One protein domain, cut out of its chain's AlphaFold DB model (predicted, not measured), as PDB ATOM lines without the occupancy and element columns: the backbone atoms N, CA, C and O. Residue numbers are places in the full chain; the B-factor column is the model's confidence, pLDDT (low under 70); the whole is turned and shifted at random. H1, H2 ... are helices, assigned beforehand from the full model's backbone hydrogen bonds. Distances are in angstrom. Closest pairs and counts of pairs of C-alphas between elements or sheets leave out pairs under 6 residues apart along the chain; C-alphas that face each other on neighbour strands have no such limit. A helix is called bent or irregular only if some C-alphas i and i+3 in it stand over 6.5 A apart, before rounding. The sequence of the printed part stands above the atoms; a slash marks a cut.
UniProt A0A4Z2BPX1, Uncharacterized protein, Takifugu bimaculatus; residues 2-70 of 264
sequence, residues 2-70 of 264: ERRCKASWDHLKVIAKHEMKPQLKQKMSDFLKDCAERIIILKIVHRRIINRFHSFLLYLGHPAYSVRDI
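AT A GLANCE: This is residues 2 to 70 of the 264 residues of an uncharacterized protein of Takifugu bimaculatus (UniProt A0A4Z2BPX1). One long helix, H2, makes the length of a narrow rod, and the shorter H1 lies side by side with its earlier part, so that the two form a lopsided helical hairpin. At the far end of H2 the last residues, 60 to 70, fold back on the same side of H2 as H1, while residues 44 to 49 of H2 stand free between. The printed part has 69 residues with two named helices, H1 then H2, and no named strand; the class is all helix. The whole is extended, with a radius of gyration of the C-alphas of 19.8 A and spans of 62 by 16 by 9 A.

HOW THE PARTS SIT: H2, residues 22 to 59, is the longest helix. H1, residues 2 to 15, touches H2, which touches H1 with residues 25 to 39 alone. Their closest C-alphas, those of Glu 2 and Ile 39, are 6.8 A apart. The two helices run opposite ways at a shallow tilt of 10 degrees and form a helical hairpin. In both H1 and H2, every O i to N i+4 pair is within hydrogen-bond range.

IN THESE COORDINATES: H2 has 38 residues and measures 55.5 A from C-alpha 22 at (155.657, 254.645, 277.773) to C-alpha 59 at (197.257, 222.793, 296.108). H1 has 14 residues and measures 20.0 A, beginning with C-alpha 2 at (167.804, 235.765, 289.335). Neither helix is bent. Residues 60 to 70 hold no named element.

THE WHOLE: The two C-alphas farthest apart are those of Glu 19 and Gly 61, at 62.3 A. The C-alphas of Glu 2 and Ile 70, the first and last printed, are 24.8 A apart. The link from H1 to H2, six residues, is short. The printed part has no cut. Its mean pLDDT is 94.1, and no printed residue is under 70.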
ATOM      1  N   GLU A   2     168.379 236.074 290.661       91.62
ATOM      2  CA  GLU A   2     167.804 235.765 289.335       91.62
ATOM      3  C   GLU A   2     166.301 235.508 289.320       91.62
ATOM      4  O   GLU A   2     165.588 236.144 288.557       91.62
ATOM      5  N   ARG A   3     165.804 234.626 290.201       95.88
ATOM      6  CA  ARG A   3     164.363 234.334 290.284       95.88
ATOM      7  C   ARG A   3     163.532 235.594 290.529       95.88
ATOM      8  O   ARG A   3     162.484 235.751 289.926       95.88
ATOM      9  N   ARG A   4     164.026 236.498 291.384       94.25
ATOM     10  CA  ARG A   4     163.351 237.764 291.697       94.25
ATOM     11  C   ARG A   4     163.386 238.717 290.502       94.25
ATOM     12  O   ARG A   4     162.347 239.243 290.153       94.25
ATOM     13  N   CYS A   5     164.534 238.869 289.841       93.88
ATOM     14  CA  CYS A   5     164.659 239.698 288.636       93.88
ATOM     15  C   CYS A   5     163.753 239.195 287.497       93.88
ATOM     16  O   CYS A   5     163.081 239.992 286.850       93.88
ATOM     17  N   LYS A   6     163.659 237.871 287.312       95.38
ATOM     18  CA  LYS A   6     162.739 237.258 286.346       95.38
ATOM     19  C   LYS A   6     161.271 237.509 286.708       95.38
ATOM     20  O   LYS A   6     160.518 237.966 285.861       95.38
ATOM     21  N   ALA A   7     160.890 237.309 287.970       96.75
ATOM     22  CA  ALA A   7     159.534 237.617 288.428       96.75
ATOM     23  C   ALA A   7     159.188 239.110 288.261       96.75
ATOM     24  O   ALA A   7     158.079 239.446 287.862       96.75
ATOM     25  N   SER A   8     160.140 240.020 288.494       95.00
ATOM     26  CA  SER A   8     159.940 241.457 288.265       95.00
ATOM     27  C   SER A   8     159.677 241.797 286.795       95.00
ATOM     28  O   SER A   8     158.882 242.693 286.523       95.00
ATOM     29  N   TRP A   9     160.282 241.070 285.850       95.75
ATOM     30  CA  TRP A   9     159.945 241.175 284.426       95.75
ATOM     31  C   TRP A   9     158.508 240.732 284.138       95.75
ATOM     32  O   TRP A   9     157.797 241.410 283.394       95.75
ATOM     33  N   ASP A  10     158.064 239.636 284.754       94.88
ATOM     34  CA  ASP A  10     156.692 239.143 284.607       94.88
ATOM     35  C   ASP A  10     155.679 240.140 285.192       94.88
ATOM     36  O   ASP A  10     154.680 240.462 284.548       94.88
ATOM     37  N   HIS A  11     155.976 240.718 286.361       93.94
ATOM     38  CA  HIS A  11     155.154 241.767 286.972       93.94
ATOM     39  C   HIS A  11     155.077 243.006 286.072       93.94
ATOM     40  O   HIS A  11     153.986 243.511 285.810       93.94
ATOM     41  N   LEU A  12     156.215 243.467 285.539       93.75
ATOM     42  CA  LEU A  12     156.261 244.600 284.614       93.75
ATOM     43  C   LEU A  12     155.414 244.338 283.361       93.75
ATOM     44  O   LEU A  12     154.721 245.234 282.886       93.75
ATOM     45  N   LYS A  13     155.426 243.104 282.846       92.69
ATOM     46  CA  LYS A  13     154.621 242.698 281.689       92.69
ATOM     47  C   LYS A  13     153.120 242.735 281.977       92.69
ATOM     48  O   LYS A  13     152.359 243.094 281.085       92.69
ATOM     49  N   VAL A  14     152.694 242.369 283.187       93.69
ATOM     50  CA  VAL A  14     151.287 242.455 283.614       93.69
ATOM     51  C   VAL A  14     150.858 243.913 283.763       93.69
ATOM     52  O   VAL A  14     149.840 244.301 283.200       93.69
ATOM     53  N   ILE A  15     151.661 244.735 284.444       89.81
ATOM     54  CA  ILE A  15     151.346 246.152 284.682       89.81
ATOM     55  C   ILE A  15     151.311 246.932 283.362       89.81
ATOM     56  O   ILE A  15     150.423 247.749 283.151       89.81
ATOM     57  N   ALA A  16     152.213 246.631 282.424       89.50
ATOM     58  CA  ALA A  16     152.253 247.283 281.118       89.50
ATOM     59  C   ALA A  16     150.989 247.065 280.258       89.50
ATOM     60  O   ALA A  16     150.855 247.742 279.241       89.50
ATOM     61  N   LYS A  17     150.089 246.141 280.635       88.19
ATOM     62  CA  LYS A  17     148.784 245.950 279.978       88.19
ATOM     63  C   LYS A  17     147.751 247.010 280.372       88.19
ATOM     64  O   LYS A  17     146.823 247.240 279.609       88.19
ATOM     65  N   HIS A  18     147.901 247.641 281.536       84.88
ATOM     66  CA  HIS A  18     147.005 248.688 282.021       84.88
ATOM     67  C   HIS A  18     147.651 250.060 281.787       84.88
ATOM     68  O   HIS A  18     148.420 250.507 282.632       84.88
ATOM     69  N   GLU A  19     147.389 250.680 280.623       76.69
ATOM     70  CA  GLU A  19     147.688 252.090 280.261       76.69
ATOM     71  C   GLU A  19     148.960 252.684 280.913       76.69
ATOM     72  O   GLU A  19     148.969 253.768 281.503       76.69
ATOM     73  N   MET A  20     150.078 251.949 280.854       85.19
ATOM     74  CA  MET A  20     151.300 252.372 281.529       85.19
ATOM     75  C   MET A  20     152.052 253.379 280.659       85.19
ATOM     76  O   MET A  20     152.397 253.081 279.515       85.19
ATOM     77  N   LYS A  21     152.367 254.554 281.223       91.69
ATOM     78  CA  LYS A  21     153.097 255.617 280.512       91.69
ATOM     79  C   LYS A  21     154.362 255.049 279.837       91.69
ATOM     80  O   LYS A  21     155.191 254.440 280.525       91.69
ATOM     81  N   PRO A  22     154.579 255.285 278.530       89.38
ATOM     82  CA  PRO A  22     155.657 254.645 277.773       89.38
ATOM     83  C   PRO A  22     157.054 254.974 278.322       89.38
ATOM     84  O   PRO A  22     157.905 254.090 278.412       89.38
ATOM     85  N   GLN A  23     157.273 256.204 278.798       92.31
ATOM     86  CA  GLN A  23     158.533 256.595 279.442       92.31
ATOM     87  C   GLN A  23     158.828 255.795 280.721       92.31
ATOM     88  O   GLN A  23     159.979 255.447 280.983       92.31
ATOM     89  N   LEU A  24     157.801 255.478 281.518       91.88
ATOM     90  CA  LEU A  24     157.959 254.676 282.731       91.88
ATOM     91  C   LEU A  24     158.283 253.221 282.380       91.88
ATOM     92  O   LEU A  24     159.172 252.628 282.987       91.88
ATOM     93  N   LYS A  25     157.612 252.669 281.360       91.06
ATOM     94  CA  LYS A  25     157.882 251.318 280.845       91.06
ATOM     95  C   LYS A  25     159.323 251.172 280.381       91.06
ATOM     96  O   LYS A  25     159.959 250.169 280.710       91.06
ATOM     97  N   GLN A  26     159.834 252.175 279.670       93.75
ATOM     98  CA  GLN A  26     161.217 252.200 279.212       93.75
ATOM     99  C   GLN A  26     162.195 252.218 280.394       93.75
ATOM    100  O   GLN A  26     163.010 251.306 280.515       93.75
ATOM    101  N   LYS A  27     162.046 253.172 281.325       95.62
ATOM    102  CA  LYS A  27     162.914 253.277 282.514       95.62
ATOM    103  C   LYS A  27     162.934 251.992 283.346       95.62
ATOM    104  O   LYS A  27     163.998 251.556 283.775       95.62
ATOM    105  N   MET A  28     161.775 251.365 283.546       95.12
ATOM    106  CA  MET A  28     161.680 250.118 284.311       95.12
ATOM    107  C   MET A  28     162.334 248.942 283.576       95.12
ATOM    108  O   MET A  28     163.018 248.128 284.192       95.12
ATOM    109  N   SER A  29     162.150 248.869 282.255       95.25
ATOM    110  CA  SER A  29     162.774 247.840 281.419       95.25
ATOM    111  C   SER A  29     164.296 247.963 281.437       95.25
ATOM    112  O   SER A  29     164.984 246.959 281.600       95.25
ATOM    113  N   ASP A  30     164.828 249.179 281.318       96.69
ATOM    114  CA  ASP A  30     166.273 249.418 281.328       96.69
ATOM    115  C   ASP A  30     166.888 249.148 282.707       96.69
ATOM    116  O   ASP A  30     167.938 248.513 282.793       96.69
ATOM    117  N   PHE A  31     166.191 249.493 283.795       96.88
ATOM    118  CA  PHE A  31     166.602 249.097 285.146       96.88
ATOM    119  C   PHE A  31     166.674 247.572 285.312       96.88
ATOM    120  O   PHE A  31     167.626 247.046 285.894       96.88
ATOM    121  N   LEU A  32     165.688 246.834 284.792       96.75
ATOM    122  CA  LEU A  32     165.694 245.373 284.870       96.75
ATOM    123  C   LEU A  32     166.772 244.736 283.981       96.75
ATOM    124  O   LEU A  32     167.301 243.687 284.357       96.75
ATOM    125  N   LYS A  33     167.127 245.354 282.846       96.88
ATOM    126  CA  LYS A  33     168.284 244.940 282.032       96.88
ATOM    127  C   LYS A  33     169.594 245.117 282.804       96.88
ATOM    128  O   LYS A  33     170.323 244.141 282.946       96.88
ATOM    129  N   ASP A  34     169.837 246.292 283.387       97.56
ATOM    130  CA  ASP A  34     171.025 246.553 284.220       97.56
ATOM    131  C   ASP A  34     171.096 245.586 285.417       97.56
ATOM    132  O   ASP A  34     172.138 244.994 285.704       97.56
ATOM    133  N   CYS A  35     169.962 245.309 286.070       97.06
ATOM    134  CA  CYS A  35     169.900 244.282 287.111       97.06
ATOM    135  C   CYS A  35     170.301 242.893 286.589       97.06
ATOM    136  O   CYS A  35     171.053 242.183 287.261       97.06
ATOM    137  N   ALA A  36     169.809 242.481 285.416       97.62
ATOM    138  CA  ALA A  36     170.152 241.193 284.820       97.62
ATOM    139  C   ALA A  36     171.650 241.104 284.489       97.62
ATOM    140  O   ALA A  36     172.290 240.113 284.843       97.62
ATOM    141  N   GLU A  37     172.226 242.153 283.900       97.69
ATOM    142  CA  GLU A  37     173.658 242.246 283.602       97.69
ATOM    143  C   GLU A  37     174.508 242.130 284.869       97.69
ATOM    144  O   GLU A  37     175.403 241.284 284.948       97.69
ATOM    145  N   ARG A  38     174.178 242.892 285.919       97.81
ATOM    146  CA  ARG A  38     174.873 242.810 287.213       97.81
ATOM    147  C   ARG A  38     174.778 241.422 287.832       97.81
ATOM    148  O   ARG A  38     175.760 240.929 288.389       97.81
ATOM    149  N   ILE A  39     173.622 240.764 287.726       97.12
ATOM    150  CA  ILE A  39     173.447 239.394 288.222       97.12
ATOM    151  C   ILE A  39     174.317 238.404 287.432       97.12
ATOM    152  O   ILE A  39     174.933 237.526 288.043       97.12
ATOM    153  N   ILE A  40     174.415 238.550 286.108       97.00
ATOM    154  CA  ILE A  40     175.289 237.727 285.258       97.00
ATOM    155  C   ILE A  40     176.758 237.928 285.649       97.00
ATOM    156  O   ILE A  40     177.471 236.948 285.880       97.00
ATOM    157  N   ILE A  41     177.202 239.179 285.792       97.44
ATOM    158  CA  ILE A  41     178.568 239.503 286.224       97.44
ATOM    159  C   ILE A  41     178.849 238.872 287.589       97.44
ATOM    160  O   ILE A  41     179.848 238.169 287.754       97.44
ATOM    161  N   LEU A  42     177.943 239.044 288.555       97.25
ATOM    162  CA  LEU A  42     178.100 238.484 289.893       97.25
ATOM    163  C   LEU A  42     178.201 236.953 289.865       97.25
ATOM    164  O   LEU A  42     179.024 236.375 290.576       97.25
ATOM    165  N   LYS A  43     177.423 236.282 289.010       96.94
ATOM    166  CA  LYS A  43     177.537 234.835 288.792       96.94
ATOM    167  C   LYS A  43     178.902 234.421 288.254       96.94
ATOM    168  O   LYS A  43     179.462 233.430 288.728       96.94
ATOM    169  N   ILE A  44     179.429 235.151 287.270       97.62
ATOM    170  CA  ILE A  44     180.754 234.886 286.695       97.62
ATOM    171  C   ILE A  44     181.825 235.050 287.773       97.62
ATOM    172  O   ILE A  44     182.669 234.168 287.935       97.62
ATOM    173  N   VAL A  45     181.767 236.142 288.539       98.00
ATOM    174  CA  VAL A  45     182.699 236.419 289.638       98.00
ATOM    175  C   VAL A  45     182.638 235.314 290.688       98.00
ATOM    176  O   VAL A  45     183.671 234.733 291.013       98.00
ATOM    177  N   HIS A  46     181.442 234.948 291.150       96.62
ATOM    178  CA  HIS A  46     181.259 233.871 292.122       96.62
ATOM    179  C   HIS A  46     181.853 232.548 291.617       96.62
ATOM    180  O   HIS A  46     182.658 231.924 292.307       96.62
ATOM    181  N   ARG A  47     181.537 232.147 290.377       95.88
ATOM    182  CA  ARG A  47     182.094 230.930 289.765       95.88
ATOM    183  C   ARG A  47     183.621 230.980 289.685       95.88
ATOM    184  O   ARG A  47     184.277 229.989 289.993       95.88
ATOM    185  N   ARG A  48     184.197 232.121 289.291       97.56
ATOM    186  CA  ARG A  48     185.656 232.309 289.217       97.56
ATOM    187  C   ARG A  48     186.317 232.190 290.589       97.56
ATOM    188  O   ARG A  48     187.333 231.508 290.699       97.56
ATOM    189  N   ILE A  49     185.745 232.815 291.617       96.88
ATOM    190  CA  ILE A  49     186.268 232.764 292.989       96.88
ATOM    191  C   ILE A  49     186.225 231.332 293.522       96.88
ATOM    192  O   ILE A  49     187.242 230.841 294.003       96.88
ATOM    193  N   ILE A  50     185.098 230.633 293.370       95.00
ATOM    194  CA  ILE A  50     184.958 229.242 293.821       95.00
ATOM    195  C   ILE A  50     185.928 228.315 293.084       95.00
ATOM    196  O   ILE A  50     186.596 227.501 293.716       95.00
ATOM    197  N   ASN A  51     186.093 228.471 291.768       95.00
ATOM    198  CA  ASN A  51     187.063 227.672 291.016       95.00
ATOM    199  C   ASN A  51     188.506 227.910 291.492       95.00
ATOM    200  O   ASN A  51     189.281 226.958 291.610       95.00
ATOM    201  N   ARG A  52     188.872 229.163 291.795       96.69
ATOM    202  CA  ARG A  52     190.185 229.488 292.374       96.69
ATOM    203  C   ARG A  52     190.347 228.893 293.769       96.69
ATOM    204  O   ARG A  52     191.389 228.316 294.050       96.69
ATOM    205  N   PHE A  53     189.317 228.983 294.605       96.69
ATOM    206  CA  PHE A  53     189.308 228.391 295.937       96.69
ATOM    207  C   PHE A  53     189.489 226.868 295.888       96.69
ATOM    208  O   PHE A  53     190.352 226.333 296.571       96.69
ATOM    209  N   HIS A  54     188.764 226.167 295.014       95.38
ATOM    210  CA  HIS A  54     188.938 224.725 294.826       95.38
ATOM    211  C   HIS A  54     190.341 224.364 294.324       95.38
ATOM    212  O   HIS A  54     190.938 223.406 294.808       95.38
ATOM    213  N   SER A  55     190.893 225.152 293.396       95.56
ATOM    214  CA  SER A  55     192.275 224.967 292.927       95.56
ATOM    215  C   SER A  55     193.283 225.151 294.066       95.56
ATOM    216  O   SER A  55     194.249 224.402 294.168       95.56
ATOM    217  N   PHE A  56     193.033 226.114 294.957       96.00
ATOM    218  CA  PHE A  56     193.845 226.337 296.149       96.00
ATOM    219  C   PHE A  56     193.740 225.183 297.156       96.00
ATOM    220  O   PHE A  56     194.753 224.749 297.693       96.00
ATOM    221  N   LEU A  57     192.548 224.621 297.369       95.12
ATOM    222  CA  LEU A  57     192.383 223.451 298.237       95.12
ATOM    223  C   LEU A  57     193.128 222.221 297.700       95.12
ATOM    224  O   LEU A  57     193.759 221.509 298.477       95.12
ATOM    225  N   LEU A  58     193.106 222.000 296.382       94.75
ATOM    226  CA  LEU A  58     193.903 220.945 295.746       94.75
ATOM    227  C   LEU A  58     195.406 221.177 295.941       94.75
ATOM    228  O   LEU A  58     196.134 220.230 296.219       94.75
ATOM    229  N   TYR A  59     195.862 222.429 295.842       95.94
ATOM    230  CA  TYR A  59     197.257 222.793 296.108       95.94
ATOM    231  C   TYR A  59     197.680 222.483 297.553       95.94
ATOM    232  O   TYR A  59     198.796 222.026 297.777       95.94
ATOM    233  N   LEU A  60     196.781 222.653 298.527       94.88
ATOM    234  CA  LEU A  60     197.019 222.272 299.925       94.88
ATOM    235  C   LEU A  60     196.955 220.754 300.176       94.88
ATOM    236  O   LEU A  60     197.177 220.316 301.302       94.88
ATOM    237  N   GLY A  61     196.655 219.950 299.152       94.56
ATOM    238  CA  GLY A  61     196.610 218.492 299.243       94.56
ATOM    239  C   GLY A  61     195.247 217.912 299.620       94.56
ATOM    240  O   GLY A  61     195.168 216.730 299.954       94.56
ATOM    241  N   HIS A  62     194.158 218.690 299.558       92.94
ATOM    242  CA  HIS A  62     192.825 218.118 299.756       92.94
ATOM    243  C   HIS A  62     192.478 217.115 298.644       92.94
ATOM    244  O   HIS A  62     192.738 217.381 297.466       92.94
ATOM    245  N   PRO A  63     191.838 215.980 298.979       93.81
ATOM    246  CA  PRO A  63     191.459 214.997 297.979       93.81
ATOM    247  C   PRO A  63     190.358 215.546 297.065       93.81
ATOM    248  O   PRO A  63     189.386 216.148 297.518       93.81
ATOM    249  N   ALA A  64     190.479 215.300 295.758       89.88
ATOM    250  CA  ALA A  64     189.621 215.920 294.742       89.88
ATOM    251  C   ALA A  64     188.116 215.652 294.926       89.88
ATOM    252  O   ALA A  64     187.292 216.481 294.537       89.88
ATOM    253  N   TYR A  65     187.746 214.523 295.540       91.50
ATOM    254  CA  TYR A  65     186.347 214.197 295.805       91.50
ATOM    255  C   TYR A  65     185.727 215.072 296.904       91.50
ATOM    256  O   TYR A  65     184.539 215.354 296.811       91.50
ATOM    257  N   SER A  66     186.509 215.553 297.879       91.12
ATOM    258  CA  SER A  66     185.994 216.311 299.030       91.12
ATOM    259  C   SER A  66     186.028 217.828 298.840       91.12
ATOM    260  O   SER A  66     185.433 218.559 299.623       91.12
ATOM    261  N   VAL A  67     186.754 218.336 297.838       92.19
ATOM    262  CA  VAL A  67     186.985 219.783 297.654       92.19
ATOM    263  C   VAL A  67     185.683 220.570 297.478       92.19
ATOM    264  O   VAL A  67     185.591 221.703 297.941       92.19
ATOM    265  N   ARG A  68     184.668 219.964 296.850       90.19
ATOM    266  CA  ARG A  68     183.365 220.601 296.588       90.19
ATOM    267  C   ARG A  68     182.498 220.761 297.838       90.19
ATOM    268  O   ARG A  68     181.621 221.619 297.843       90.19
ATOM    269  N   ASP A  69     182.763 219.972 298.876       90.44
ATOM    270  CA  ASP A  69     181.967 219.951 300.108       90.44
ATOM    271  C   ASP A  69     182.536 220.895 301.180       90.44
ATOM    272  O   ASP A  69     181.909 221.159 302.210       90.44
ATOM    273  N   ILE A  70     183.739 221.429 300.954       92.75
ATOM    274  CA  ILE A  70     184.401 222.327 301.897       92.75
ATOM    275  C   ILE A  70     183.809 223.726 301.753       92.75
ATOM    276  O   ILE A  70     183.969 224.399 300.734       92.75
TER     277      ILE A  70